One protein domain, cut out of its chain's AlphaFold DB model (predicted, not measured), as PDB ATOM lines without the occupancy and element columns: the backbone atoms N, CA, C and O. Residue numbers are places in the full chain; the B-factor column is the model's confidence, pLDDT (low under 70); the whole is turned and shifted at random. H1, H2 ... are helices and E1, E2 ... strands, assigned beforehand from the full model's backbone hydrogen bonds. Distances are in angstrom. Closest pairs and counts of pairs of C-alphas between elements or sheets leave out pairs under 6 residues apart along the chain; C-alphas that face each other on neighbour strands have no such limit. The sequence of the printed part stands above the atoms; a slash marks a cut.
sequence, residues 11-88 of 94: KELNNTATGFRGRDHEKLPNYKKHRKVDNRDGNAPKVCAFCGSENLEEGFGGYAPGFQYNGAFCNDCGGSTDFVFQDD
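AT A GLANCE: This is residues 11 to 88 of the 94 residues of an uncharacterized protein of Mogibacterium kristiansenii (UniProt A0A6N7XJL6). A single strongly twisted sheet of four strands, E1 to E4, makes the body, and a short helix, H1, sticks out from it with residues 11 to 16 standing free. Two long stretches with no named element, residues 18 to 33 and 39 to 55, lead into E1 and from E1 to E2. The printed part has 78 residues, with H1, E1, E2, E3 and E4 in that order; the sheet is mixed, in the order E1, E4, E3, E2. The class is mostly strand, though under half of the residues are in named elements. The whole is compact, with a radius of gyration of the C-alphas of 12.8 A, and flat, spanning 35 by 30 by 15 A.

IN THESE COORDINATES: H1, residues 11 to 17, begins at C-alpha 11 (-19.582, 31.994, 55.720) and is 10.0 A long. E1 is residues 34 to 38, 13.1 A. E2, residues 56 to 64, is 23.5 A and bends by 54 degrees at residue 59. E3 is residues 67 to 74, 22.6 A. E4, residues 80 to 87, is 18.3 A, bends by 53 degrees at residue 84 and ends at C-alpha 87 (-17.874, 47.587, 27.422).

HOW THE PARTS SIT: H1 is not on the sheet and is only just apart from E2, closest 8.3 A; in it every O i to N i+4 pair is within hydrogen-bond range. Edge strand E1 is parallel to E4 at 39 degrees, with N 37 and O 82 2.8 A apart. E2, E3 and E4 form a meander, each strand the antiparallel neighbour of the one before. Hairpin E2 and E3 has N 57 and O 73 at 2.8 A; hairpin E3 and E4 has N 83 and O 70 at 2.8 A.

THE WHOLE: The C-alphas farthest apart, those of Lys 11 and Asp 41, are 38.1 A apart. The printed part has no cut. The links H1 to E1 and E1 to E2 are long. Residues 11 to 26 have pLDDT under 70.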
ATOM      1  N   LYS A  11     -18.341  31.420  55.197       45.28
ATOM      2  CA  LYS A  11     -19.582  31.994  55.720       45.28
ATOM      3  C   LYS A  11     -19.553  33.527  55.772       45.28
ATOM      4  O   LYS A  11     -20.562  34.160  55.476       45.28
ATOM      5  N   GLU A  12     -18.406  34.113  56.110       45.22
ATOM      6  CA  GLU A  12     -18.181  35.562  56.064       45.22
ATOM      7  C   GLU A  12     -18.126  36.037  54.610       45.22
ATOM      8  O   GLU A  12     -18.784  37.014  54.282       45.22
ATOM      9  N   LEU A  13     -17.464  35.282  53.720       47.94
ATOM     10  CA  LEU A  13     -17.391  35.590  52.287       47.94
ATOM     11  C   LEU A  13     -18.779  35.619  51.624       47.94
ATOM     12  O   LEU A  13     -19.071  36.505  50.828       47.94
ATOM     13  N   ASN A  14     -19.660  34.681  51.989       41.47
ATOM     14  CA  ASN A  14     -21.051  34.692  51.529       41.47
ATOM     15  C   ASN A  14     -21.833  35.895  52.079       41.47
ATOM     16  O   ASN A  14     -22.658  36.455  51.361       41.47
ATOM     17  N   ASN A  15     -21.549  36.337  53.307       44.66
ATOM     18  CA  ASN A  15     -22.166  37.526  53.906       44.66
ATOM     19  C   ASN A  15     -21.681  38.842  53.270       44.66
ATOM     20  O   ASN A  15     -22.458  39.789  53.203       44.66
ATOM     21  N   THR A  16     -20.430  38.927  52.802       43.19
ATOM     22  CA  THR A  16     -19.909  40.116  52.096       43.19
ATOM     23  C   THR A  16     -20.216  40.113  50.601       43.19
ATOM     24  O   THR A  16     -20.368  41.184  50.024       43.19
ATOM     25  N   ALA A  17     -20.341  38.943  49.963       45.41
ATOM     26  CA  ALA A  17     -20.706  38.837  48.547       45.41
ATOM     27  C   ALA A  17     -22.217  38.986  48.300       45.41
ATOM     28  O   ALA A  17     -22.629  39.363  47.205       45.41
ATOM     29  N   THR A  18     -23.051  38.712  49.309       45.25
ATOM     30  CA  THR A  18     -24.507  38.865  49.223       45.25
ATOM     31  C   THR A  18     -24.985  39.913  50.228       45.25
ATOM     32  O   THR A  18     -25.535  39.611  51.280       45.25
ATOM     33  N   GLY A  19     -24.794  41.192  49.889       44.03
ATOM     34  CA  GLY A  19     -25.300  42.335  50.667       44.03
ATOM     35  C   GLY A  19     -26.828  42.371  50.854       44.03
ATOM     36  O   GLY A  19     -27.336  43.215  51.583       44.03
ATOM     37  N   PHE A  20     -27.570  41.434  50.263       53.81
ATOM     38  CA  PHE A  20     -29.025  41.331  50.344       53.81
ATOM     39  C   PHE A  20     -29.460  40.548  51.589       53.81
ATOM     40  O   PHE A  20     -29.955  39.422  51.507       53.81
ATOM     41  N   ARG A  21     -29.257  41.124  52.779       46.12
ATOM     42  CA  ARG A  21     -29.755  40.535  54.031       46.12
ATOM     43  C   ARG A  21     -31.289  40.572  54.089       46.12
ATOM     44  O   ARG A  21     -31.891  41.639  54.134       46.12
ATOM     45  N   GLY A  22     -31.904  39.400  54.256       49.25
ATOM     46  CA  GLY A  22     -33.084  39.258  55.124       49.25
ATOM     47  C   GLY A  22     -34.476  39.288  54.490       49.25
ATOM     48  O   GLY A  22     -35.449  39.422  55.228       49.25
ATOM     49  N   ARG A  23     -34.619  39.127  53.173       55.47
ATOM     50  CA  ARG A  23     -35.932  38.912  52.540       55.47
ATOM     51  C   ARG A  23     -35.937  37.591  51.782       55.47
ATOM     52  O   ARG A  23     -34.909  37.172  51.258       55.47
ATOM     53  N   ASP A  24     -37.100  36.942  51.743       62.28
ATOM     54  CA  ASP A  24     -37.376  35.653  51.087       62.28
ATOM     55  C   ASP A  24     -37.372  35.822  49.550       62.28
ATOM     56  O   ASP A  24     -38.335  35.542  48.838       62.28
ATOM     57  N   HIS A  25     -36.278  36.382  49.035       65.69
ATOM     58  CA  HIS A  25     -36.072  36.703  47.631       65.69
ATOM     59  C   HIS A  25     -36.039  35.446  46.762       65.69
ATOM     60  O   HIS A  25     -36.297  35.537  45.569       65.69
ATOM     61  N   GLU A  26     -35.798  34.276  47.357       68.88
ATOM     62  CA  GLU A  26     -35.800  32.980  46.673       68.88
ATOM     63  C   GLU A  26     -37.151  32.631  46.039       68.88
ATOM     64  O   GLU A  26     -37.199  31.881  45.066       68.88
ATOM     65  N   LYS A  27     -38.247  33.204  46.553       78.31
ATOM     66  CA  LYS A  27     -39.603  33.013  46.019       78.31
ATOM     67  C   LYS A  27     -39.953  33.975  44.884       78.31
ATOM     68  O   LYS A  27     -41.023  33.848  44.290       78.31
ATOM     69  N   LEU A  28     -39.091  34.946  44.585       81.12
ATOM     70  CA  LEU A  28     -39.362  35.955  43.570       81.12
ATOM     71  C   LEU A  28     -39.081  35.416  42.154       81.12
ATOM     72  O   LEU A  28     -38.114  34.680  41.942       81.12
ATOM     73  N   PRO A  29     -39.891  35.798  41.148       84.44
ATOM     74  CA  PRO A  29     -39.887  35.169  39.819       84.44
ATOM     75  C   PRO A  29     -38.568  35.321  39.041       84.44
ATOM     76  O   PRO A  29     -38.293  34.556  38.105       84.44
ATOM     77  N   ASN A  30     -37.748  36.310  39.399       86.19
ATOM     78  CA  ASN A  30     -36.472  36.599  38.751       86.19
ATOM     79  C   ASN A  30     -35.270  36.480  39.690       86.19
ATOM     80  O   ASN A  30     -34.198  36.972  39.346       86.19
ATOM     81  N   TYR A  31     -35.414  35.786  40.822       82.00
ATOM     82  CA  TYR A  31     -34.299  35.523  41.729       82.00
ATOM     83  C   TYR A  31     -33.085  34.926  41.003       82.00
ATOM     84  O   TYR A  31     -33.230  34.020  40.179       82.00
ATOM     85  N   LYS A  32     -31.885  35.451  41.298       80.75
ATOM     86  CA  LYS A  32     -30.600  35.106  40.649       80.75
ATOM     87  C   LYS A  32     -30.542  35.342  39.133       80.75
ATOM     88  O   LYS A  32     -29.555  34.967  38.501       80.75
ATOM     89  N   LYS A  33     -31.560  35.950  38.518       86.88
ATOM     90  CA  LYS A  33     -31.502  36.332  37.104       86.88
ATOM     91  C   LYS A  33     -30.887  37.712  36.979       86.88
ATOM     92  O   LYS A  33     -31.251  38.635  37.699       86.88
ATOM     93  N   HIS A  34     -29.991  37.835  36.011       88.38
ATOM     94  CA  HIS A  34     -29.282  39.063  35.700       88.38
ATOM     95  C   HIS A  34     -29.649  39.519  34.296       88.38
ATOM     96  O   HIS A  34     -29.714  38.701  33.375       88.38
ATOM     97  N   ARG A  35     -29.869  40.820  34.118       88.88
ATOM     98  CA  ARG A  35     -30.075  41.423  32.803       88.88
ATOM     99  C   ARG A  35     -29.198  42.654  32.667       88.88
ATOM    100  O   ARG A  35     -29.252  43.549  33.505       88.88
ATOM    101  N   LYS A  36     -28.390  42.670  31.608       88.94
ATOM    102  CA  LYS A  36     -27.511  43.794  31.292       88.94
ATOM    103  C   LYS A  36     -28.326  44.886  30.608       88.94
ATOM    104  O   LYS A  36     -29.101  44.596  29.698       88.94
ATOM    105  N   VAL A  37     -28.151  46.114  31.068       89.81
ATOM    106  CA  VAL A  37     -28.721  47.324  30.484       89.81
ATOM    107  C   VAL A  37     -27.560  48.186  30.036       89.81
ATOM    108  O   VAL A  37     -26.638  48.438  30.812       89.81
ATOM    109  N   ASP A  38     -27.597  48.603  28.778       88.88
ATOM    110  CA  ASP A  38     -26.611  49.536  28.262       88.88
ATOM    111  C   ASP A  38     -26.834  50.902  28.912       88.88
ATOM    112  O   ASP A  38     -27.915  51.478  28.804       88.88
ATOM    113  N   ASN A  39     -25.832  51.377  29.644       89.06
ATOM    114  CA  ASN A  39     -25.806  52.695  30.260       89.06
ATOM    115  C   ASN A  39     -24.499  53.428  29.924       89.06
ATOM    116  O   ASN A  39     -24.021  54.244  30.715       89.06
ATOM    117  N   ARG A  40     -23.900  53.125  28.764       86.12
ATOM    118  CA  ARG A  40     -22.648  53.760  28.324       86.12
ATOM    119  C   ARG A  40     -22.853  55.250  28.046       86.12
ATOM    120  O   ARG A  40     -21.975  56.054  28.335       86.12
ATOM    121  N   ASP A  41     -24.052  55.624  27.603       86.50
ATOM    122  CA  ASP A  41     -24.470  57.017  27.404       86.50
ATOM    123  C   ASP A  41     -24.935  57.725  28.693       86.50
ATOM    124  O   ASP A  41     -25.319  58.893  28.655       86.50
ATOM    125  N   GLY A  42     -24.970  57.030  29.837       84.31
ATOM    126  CA  GLY A  42     -25.405  57.587  31.126       84.31
ATOM    127  C   GLY A  42     -26.904  57.901  31.243       84.31
ATOM    128  O   GLY A  42     -27.328  58.458  32.255       84.31
ATOM    129  N   ASN A  43     -27.707  57.543  30.237       86.12
ATOM    130  CA  ASN A  43     -29.136  57.864  30.147       86.12
ATOM    131  C   ASN A  43     -30.065  56.670  30.425       86.12
ATOM    132  O   ASN A  43     -31.274  56.771  30.200       86.12
ATOM    133  N   ALA A  44     -29.543  55.529  30.881       83.88
ATOM    134  CA  ALA A  44     -30.385  54.374  31.150       83.88
ATOM    135  C   ALA A  44     -31.344  54.664  32.316       83.88
ATOM    136  O   ALA A  44     -30.918  55.158  33.367       83.88
ATOM    137  N   PRO A  45     -32.638  54.327  32.175       83.56
ATOM    138  CA  PRO A  45     -33.588  54.488  33.260       83.56
ATOM    139  C   PRO A  45     -33.192  53.563  34.413       83.56
ATOM    140  O   PRO A  45     -32.985  52.365  34.214       83.56
ATOM    141  N   LYS A  46     -33.111  54.113  35.630       85.12
ATOM    142  CA  LYS A  46     -32.808  53.366  36.860       85.12
ATOM    143  C   LYS A  46     -34.022  52.555  37.322       85.12
ATOM    144  O   LYS A  46     -34.571  52.784  38.393       85.12
ATOM    145  N   VAL A  47     -34.457  51.624  36.480       90.94
ATOM    146  CA  VAL A  47     -35.603  50.737  36.700       90.94
ATOM    147  C   VAL A  47     -35.210  49.288  36.452       90.94
ATOM    148  O   VAL A  47     -34.261  48.989  35.727       90.94
ATOM    149  N   CYS A  48     -35.943  48.363  37.059       89.44
ATOM    150  CA  CYS A  48     -35.709  46.942  36.889       89.44
ATOM    151  C   CYS A  48     -35.930  46.523  35.433       89.44
ATOM    152  O   CYS A  48     -37.035  46.637  34.905       89.44
ATOM    153  N   ALA A  49     -34.928  45.907  34.811       89.81
ATOM    154  CA  ALA A  49     -35.021  45.435  33.429       89.81
ATOM    155  C   ALA A  49     -35.958  44.222  33.229       89.81
ATOM    156  O   ALA A  49     -36.139  43.756  32.100       89.81
ATOM    157  N   PHE A  50     -36.535  43.678  34.305       88.81
ATOM    158  CA  PHE A  50     -37.517  42.592  34.249       88.81
ATOM    159  C   PHE A  50     -38.958  43.085  34.382       88.81
ATOM    160  O   PHE A  50     -39.805  42.676  33.596       88.81
ATOM    161  N   CYS A  51     -39.239  43.924  35.382       89.06
ATOM    162  CA  CYS A  51     -40.606  44.345  35.713       89.06
ATOM    163  C   CYS A  51     -40.855  45.855  35.576       89.06
ATOM    164  O   CYS A  51     -41.993  46.282  35.725       89.06
ATOM    165  N   GLY A  52     -39.822  46.659  35.310       89.25
ATOM    166  CA  GLY A  52     -39.925  48.117  35.209       89.25
ATOM    167  C   GLY A  52     -40.044  48.852  36.547       89.25
ATOM    168  O   GLY A  52     -40.227  50.061  36.541       89.25
ATOM    169  N   SER A  53     -39.940  48.156  37.685       88.88
ATOM    170  CA  SER A  53     -40.023  48.789  39.007       88.88
ATOM    171  C   SER A  53     -38.816  49.679  39.320       88.88
ATOM    172  O   SER A  53     -37.679  49.322  39.014       88.88
ATOM    173  N   GLU A  54     -39.069  50.795  40.001       89.69
ATOM    174  CA  GLU A  54     -38.065  51.706  40.569       89.69
ATOM    175  C   GLU A  54     -37.516  51.218  41.924       89.69
ATOM    176  O   GLU A  54     -36.561  51.784  42.448       89.69
ATOM    177  N   ASN A  55     -38.092  50.152  42.499       88.75
ATOM    178  CA  ASN A  55     -37.703  49.580  43.792       88.75
ATOM    179  C   ASN A  55     -36.426  48.726  43.672       88.75
ATOM    180  O   ASN A  55     -36.429  47.500  43.856       88.75
ATOM    181  N   LEU A  56     -35.339  49.389  43.293       86.31
ATOM    182  CA  LEU A  56     -34.014  48.824  43.107       86.31
ATOM    183  C   LEU A  56     -33.122  49.117  44.319       86.31
ATOM    184  O   LEU A  56     -33.025  50.250  44.776       86.31
ATOM    185  N   GLU A  57     -32.427  48.096  44.800       86.56
ATOM    186  CA  GLU A  57     -31.369  48.204  45.798       86.56
ATOM    187  C   GLU A  57     -30.013  48.066  45.091       86.56
ATOM    188  O   GLU A  57     -29.626  46.984  44.638       86.56
ATOM    189  N   GLU A  58     -29.324  49.197  44.925       83.62
ATOM    190  CA  GLU A  58     -27.960  49.261  44.394       83.62
ATOM    191  C   GLU A  58     -26.974  48.746  45.452       83.62
ATOM    192  O   GLU A  58     -27.087  49.090  46.629       83.62
ATOM    193  N   GLY A  59     -25.990  47.933  45.061       74.38
ATOM    194  CA  GLY A  59     -25.038  47.413  46.053       74.38
ATOM    195  C   GLY A  59     -24.015  46.395  45.566       74.38
ATOM    196  O   GLY A  59     -23.173  45.962  46.350       74.38
ATOM    197  N   PHE A  60     -24.052  46.008  44.293       77.12
ATOM    198  CA  PHE A  60     -23.052  45.130  43.692       77.12
ATOM    199  C   PHE A  60     -22.643  45.692  42.340       77.12
ATOM    200  O   PHE A  60     -23.374  46.451  41.728       77.12
ATOM    201  N   GLY A  61     -21.465  45.339  41.857       82.19
ATOM    202  CA  GLY A  61     -20.959  45.838  40.588       82.19
ATOM    203  C   GLY A  61     -19.689  45.105  40.216       82.19
ATOM    204  O   GLY A  61     -19.055  44.467  41.058       82.19
ATOM    205  N   GLY A  62     -19.336  45.165  38.941       83.06
ATOM    206  CA  GLY A  62     -18.105  44.581  38.437       83.06
ATOM    207  C   GLY A  62     -17.289  45.638  37.724       83.06
ATOM    208  O   GLY A  62     -17.807  46.386  36.898       83.06
ATOM    209  N   TYR A  63     -16.002  45.668  38.038       84.62
ATOM    210  CA  TYR A  63     -15.023  46.494  37.357       84.62
ATOM    211  C   TYR A  63     -13.848  45.619  36.932       84.62
ATOM    212  O   TYR A  63     -13.299  44.880  37.752       84.62
ATOM    213  N   ALA A  64     -13.464  45.712  35.665       80.44
ATOM    214  CA  ALA A  64     -12.194  45.209  35.169       80.44
ATOM    215  C   ALA A  64     -11.712  46.078  33.991       80.44
ATOM    216  O   ALA A  64     -12.481  46.880  33.460       80.44
ATOM    217  N   PRO A  65     -10.449  45.936  33.553       80.94
ATOM    218  CA  PRO A  65      -9.977  46.616  32.353       80.94
ATOM    219  C   PRO A  65     -10.877  46.268  31.162       80.94
ATOM    220  O   PRO A  65     -11.057  45.091  30.870       80.94
ATOM    221  N   GLY A  66     -11.460  47.278  30.515       81.69
ATOM    222  CA  GLY A  66     -12.318  47.103  29.340       81.69
ATOM    223  C   GLY A  66     -13.807  46.878  29.622       81.69
ATOM    224  O   GLY A  66     -14.597  46.928  28.679       81.69
ATOM    225  N   PHE A  67     -14.233  46.696  30.882       84.88
ATOM    226  CA  PHE A  67     -15.659  46.697  31.221       84.88
ATOM    227  C   PHE A  67     -15.976  47.158  32.652       84.88
ATOM    228  O   PHE A  67     -15.298  46.823  33.624       84.88
ATOM    229  N   GLN A  68     -17.091  47.869  32.801       87.19
ATOM    230  CA  GLN A  68     -17.572  48.382  34.081       87.19
ATOM    231  C   GLN A  68     -19.097  48.350  34.125       87.19
ATOM    232  O   GLN A  68     -19.760  48.826  33.205       87.19
ATOM    233  N   TYR A  69     -19.662  47.834  35.217       88.38
ATOM    234  CA  TYR A  69     -21.103  47.859  35.449       88.38
ATOM    235  C   TYR A  69     -21.458  48.028  36.930       88.38
ATOM    236  O   TYR A  69     -20.734  47.564  37.813       88.38
ATOM    237  N   ASN A  70     -22.607  48.653  37.187       89.81
ATOM    238  CA  ASN A  70     -23.243  48.735  38.499       89.81
ATOM    239  C   ASN A  70     -24.524  47.900  38.482       89.81
ATOM    240  O   ASN A  70     -25.389  48.089  37.632       89.81
ATOM    241  N   GLY A  71     -24.624  46.960  39.402       88.38
ATOM    242  CA  GLY A  71     -25.752  46.069  39.588       88.38
ATOM    243  C   GLY A  71     -26.718  46.580  40.652       88.38
ATOM    244  O   GLY A  71     -26.328  47.002  41.743       88.38
ATOM    245  N   ALA A  72     -28.004  46.497  40.337       89.31
ATOM    246  CA  ALA A  72     -29.089  46.824  41.241       89.31
ATOM    247  C   ALA A  72     -30.087  45.669  41.309       89.31
ATOM    248  O   ALA A  72     -30.489  45.108  40.288       89.31
ATOM    249  N   PHE A  73     -30.498  45.302  42.513       87.31
ATOM    250  CA  PHE A  73     -31.431  44.209  42.745       87.31
ATOM    251  C   PHE A  73     -32.849  44.742  42.894       87.31
ATOM    252  O   PHE A  73     -33.097  45.651  43.676       87.31
ATOM    253  N   CYS A  74     -33.808  44.172  42.175       89.06
ATOM    254  CA  CYS A  74     -35.205  44.559  42.306       89.06
ATOM    255  C   CYS A  74     -35.875  43.830  43.466       89.06
ATOM    256  O   CYS A  74     -36.017  42.608  43.433       89.06
ATOM    257  N   ASN A  75     -36.372  44.588  44.438       85.19
ATOM    258  CA  ASN A  75     -37.081  44.043  45.595       85.19
ATOM    259  C   ASN A  75     -38.455  43.444  45.245       85.19
ATOM    260  O   ASN A  75     -38.939  42.586  45.980       85.19
ATOM    261  N   ASP A  76     -39.076  43.860  44.137       87.12
ATOM    262  CA  ASP A  76     -40.426  43.402  43.776       87.12
ATOM    263  C   ASP A  76     -40.417  42.086  42.993       87.12
ATOM    264  O   ASP A  76     -41.274  41.229  43.197       87.12
ATOM    265  N   CYS A  77     -39.455  41.905  42.082       87.12
ATOM    266  CA  CYS A  77     -39.386  40.711  41.235       87.12
ATOM    267  C   CYS A  77     -38.136  39.854  41.464       87.12
ATOM    268  O   CYS A  77     -38.016  38.793  40.852       87.12
ATOM    269  N   GLY A  78     -37.200  40.306  42.299       85.12
ATOM    270  CA  GLY A  78     -35.970  39.596  42.658       85.12
ATOM    271  C   GLY A  78     -34.896  39.576  41.573       85.12
ATOM    272  O   GLY A  78     -33.934  38.822  41.682       85.12
ATOM    273  N   GLY A  79     -35.089  40.341  40.497       88.50
ATOM    274  CA  GLY A  79     -34.193  40.365  39.346       88.50
ATOM    275  C   GLY A  79     -33.080  41.388  39.515       88.50
ATOM    276  O   GLY A  79     -33.331  42.515  39.938       88.50
ATOM    277  N   SER A  80     -31.873  41.016  39.115       89.56
ATOM    278  CA  SER A  80     -30.703  41.889  39.101       89.56
ATOM    279  C   SER A  80     -30.585  42.604  37.757       89.56
ATOM    280  O   SER A  80     -30.535  41.975  36.699       89.56
ATOM    281  N   THR A  81     -30.550  43.929  37.791       90.94
ATOM    282  CA  THR A  81     -30.327  44.791  36.629       90.94
ATOM    283  C   THR A  81     -28.914  45.335  36.692       90.94
ATOM    284  O   THR A  81     -28.564  46.027  37.638       90.94
ATOM    285  N   ASP A  82     -28.098  45.006  35.699       90.00
ATOM    286  CA  ASP A  82     -26.703  45.421  35.640       90.00
ATOM    287  C   ASP A  82     -26.551  46.538  34.607       90.00
ATOM    288  O   ASP A  82     -26.586  46.289  33.402       90.00
ATOM    289  N   PHE A  83     -26.390  47.767  35.079       90.50
ATOM    290  CA  PHE A  83     -26.155  48.948  34.260       90.50
ATOM    291  C   PHE A  83     -24.688  48.992  33.846       90.50
ATOM    292  O   PHE A  83     -23.810  49.185  34.683       90.50
ATOM    293  N   VAL A  84     -24.414  48.784  32.566       90.00
ATOM    294  CA  VAL A  84     -23.056  48.732  32.018       90.00
ATOM    295  C   VAL A  84     -22.648  50.119  31.540       90.00
ATOM    296  O   VAL A  84     -23.290  50.679  30.661       90.00
ATOM    297  N   PHE A  85     -21.578  50.664  32.112       87.81
ATOM    298  CA  PHE A  85     -21.040  51.991  31.791       87.81
ATOM    299  C   PHE A  85     -19.862  51.921  30.822       87.81
ATOM    300  O   PHE A  85     -19.564  52.891  30.136       87.81
ATOM    301  N   GLN A  86     -19.193  50.770  30.766       86.81
ATOM    302  CA  GLN A  86     -18.056  50.531  29.892       86.81
ATOM    303  C   GLN A  86     -18.109  49.088  29.390       86.81
ATOM    304  O   GLN A  86     -18.325  48.171  30.184       86.81
ATOM    305  N   ASP A  87     -17.925  48.898  28.084       86.62
ATOM    306  CA  ASP A  87     -17.874  47.587  27.422       86.62
ATOM    307  C   ASP A  87     -17.001  47.667  26.157       86.62
ATOM    308  O   ASP A  87     -17.455  47.400  25.048       86.62
ATOM    309  N   ASP A  88     -15.753  48.115  26.316       81.19
ATOM    310  CA  ASP A  88     -14.786  48.271  25.216       81.19
ATOM    311  C   ASP A  88     -14.396  46.925  24.584       81.19
ATOM    312  O   ASP A  88     -14.032  46.858  23.413       81.19
TER     313      ASP A  88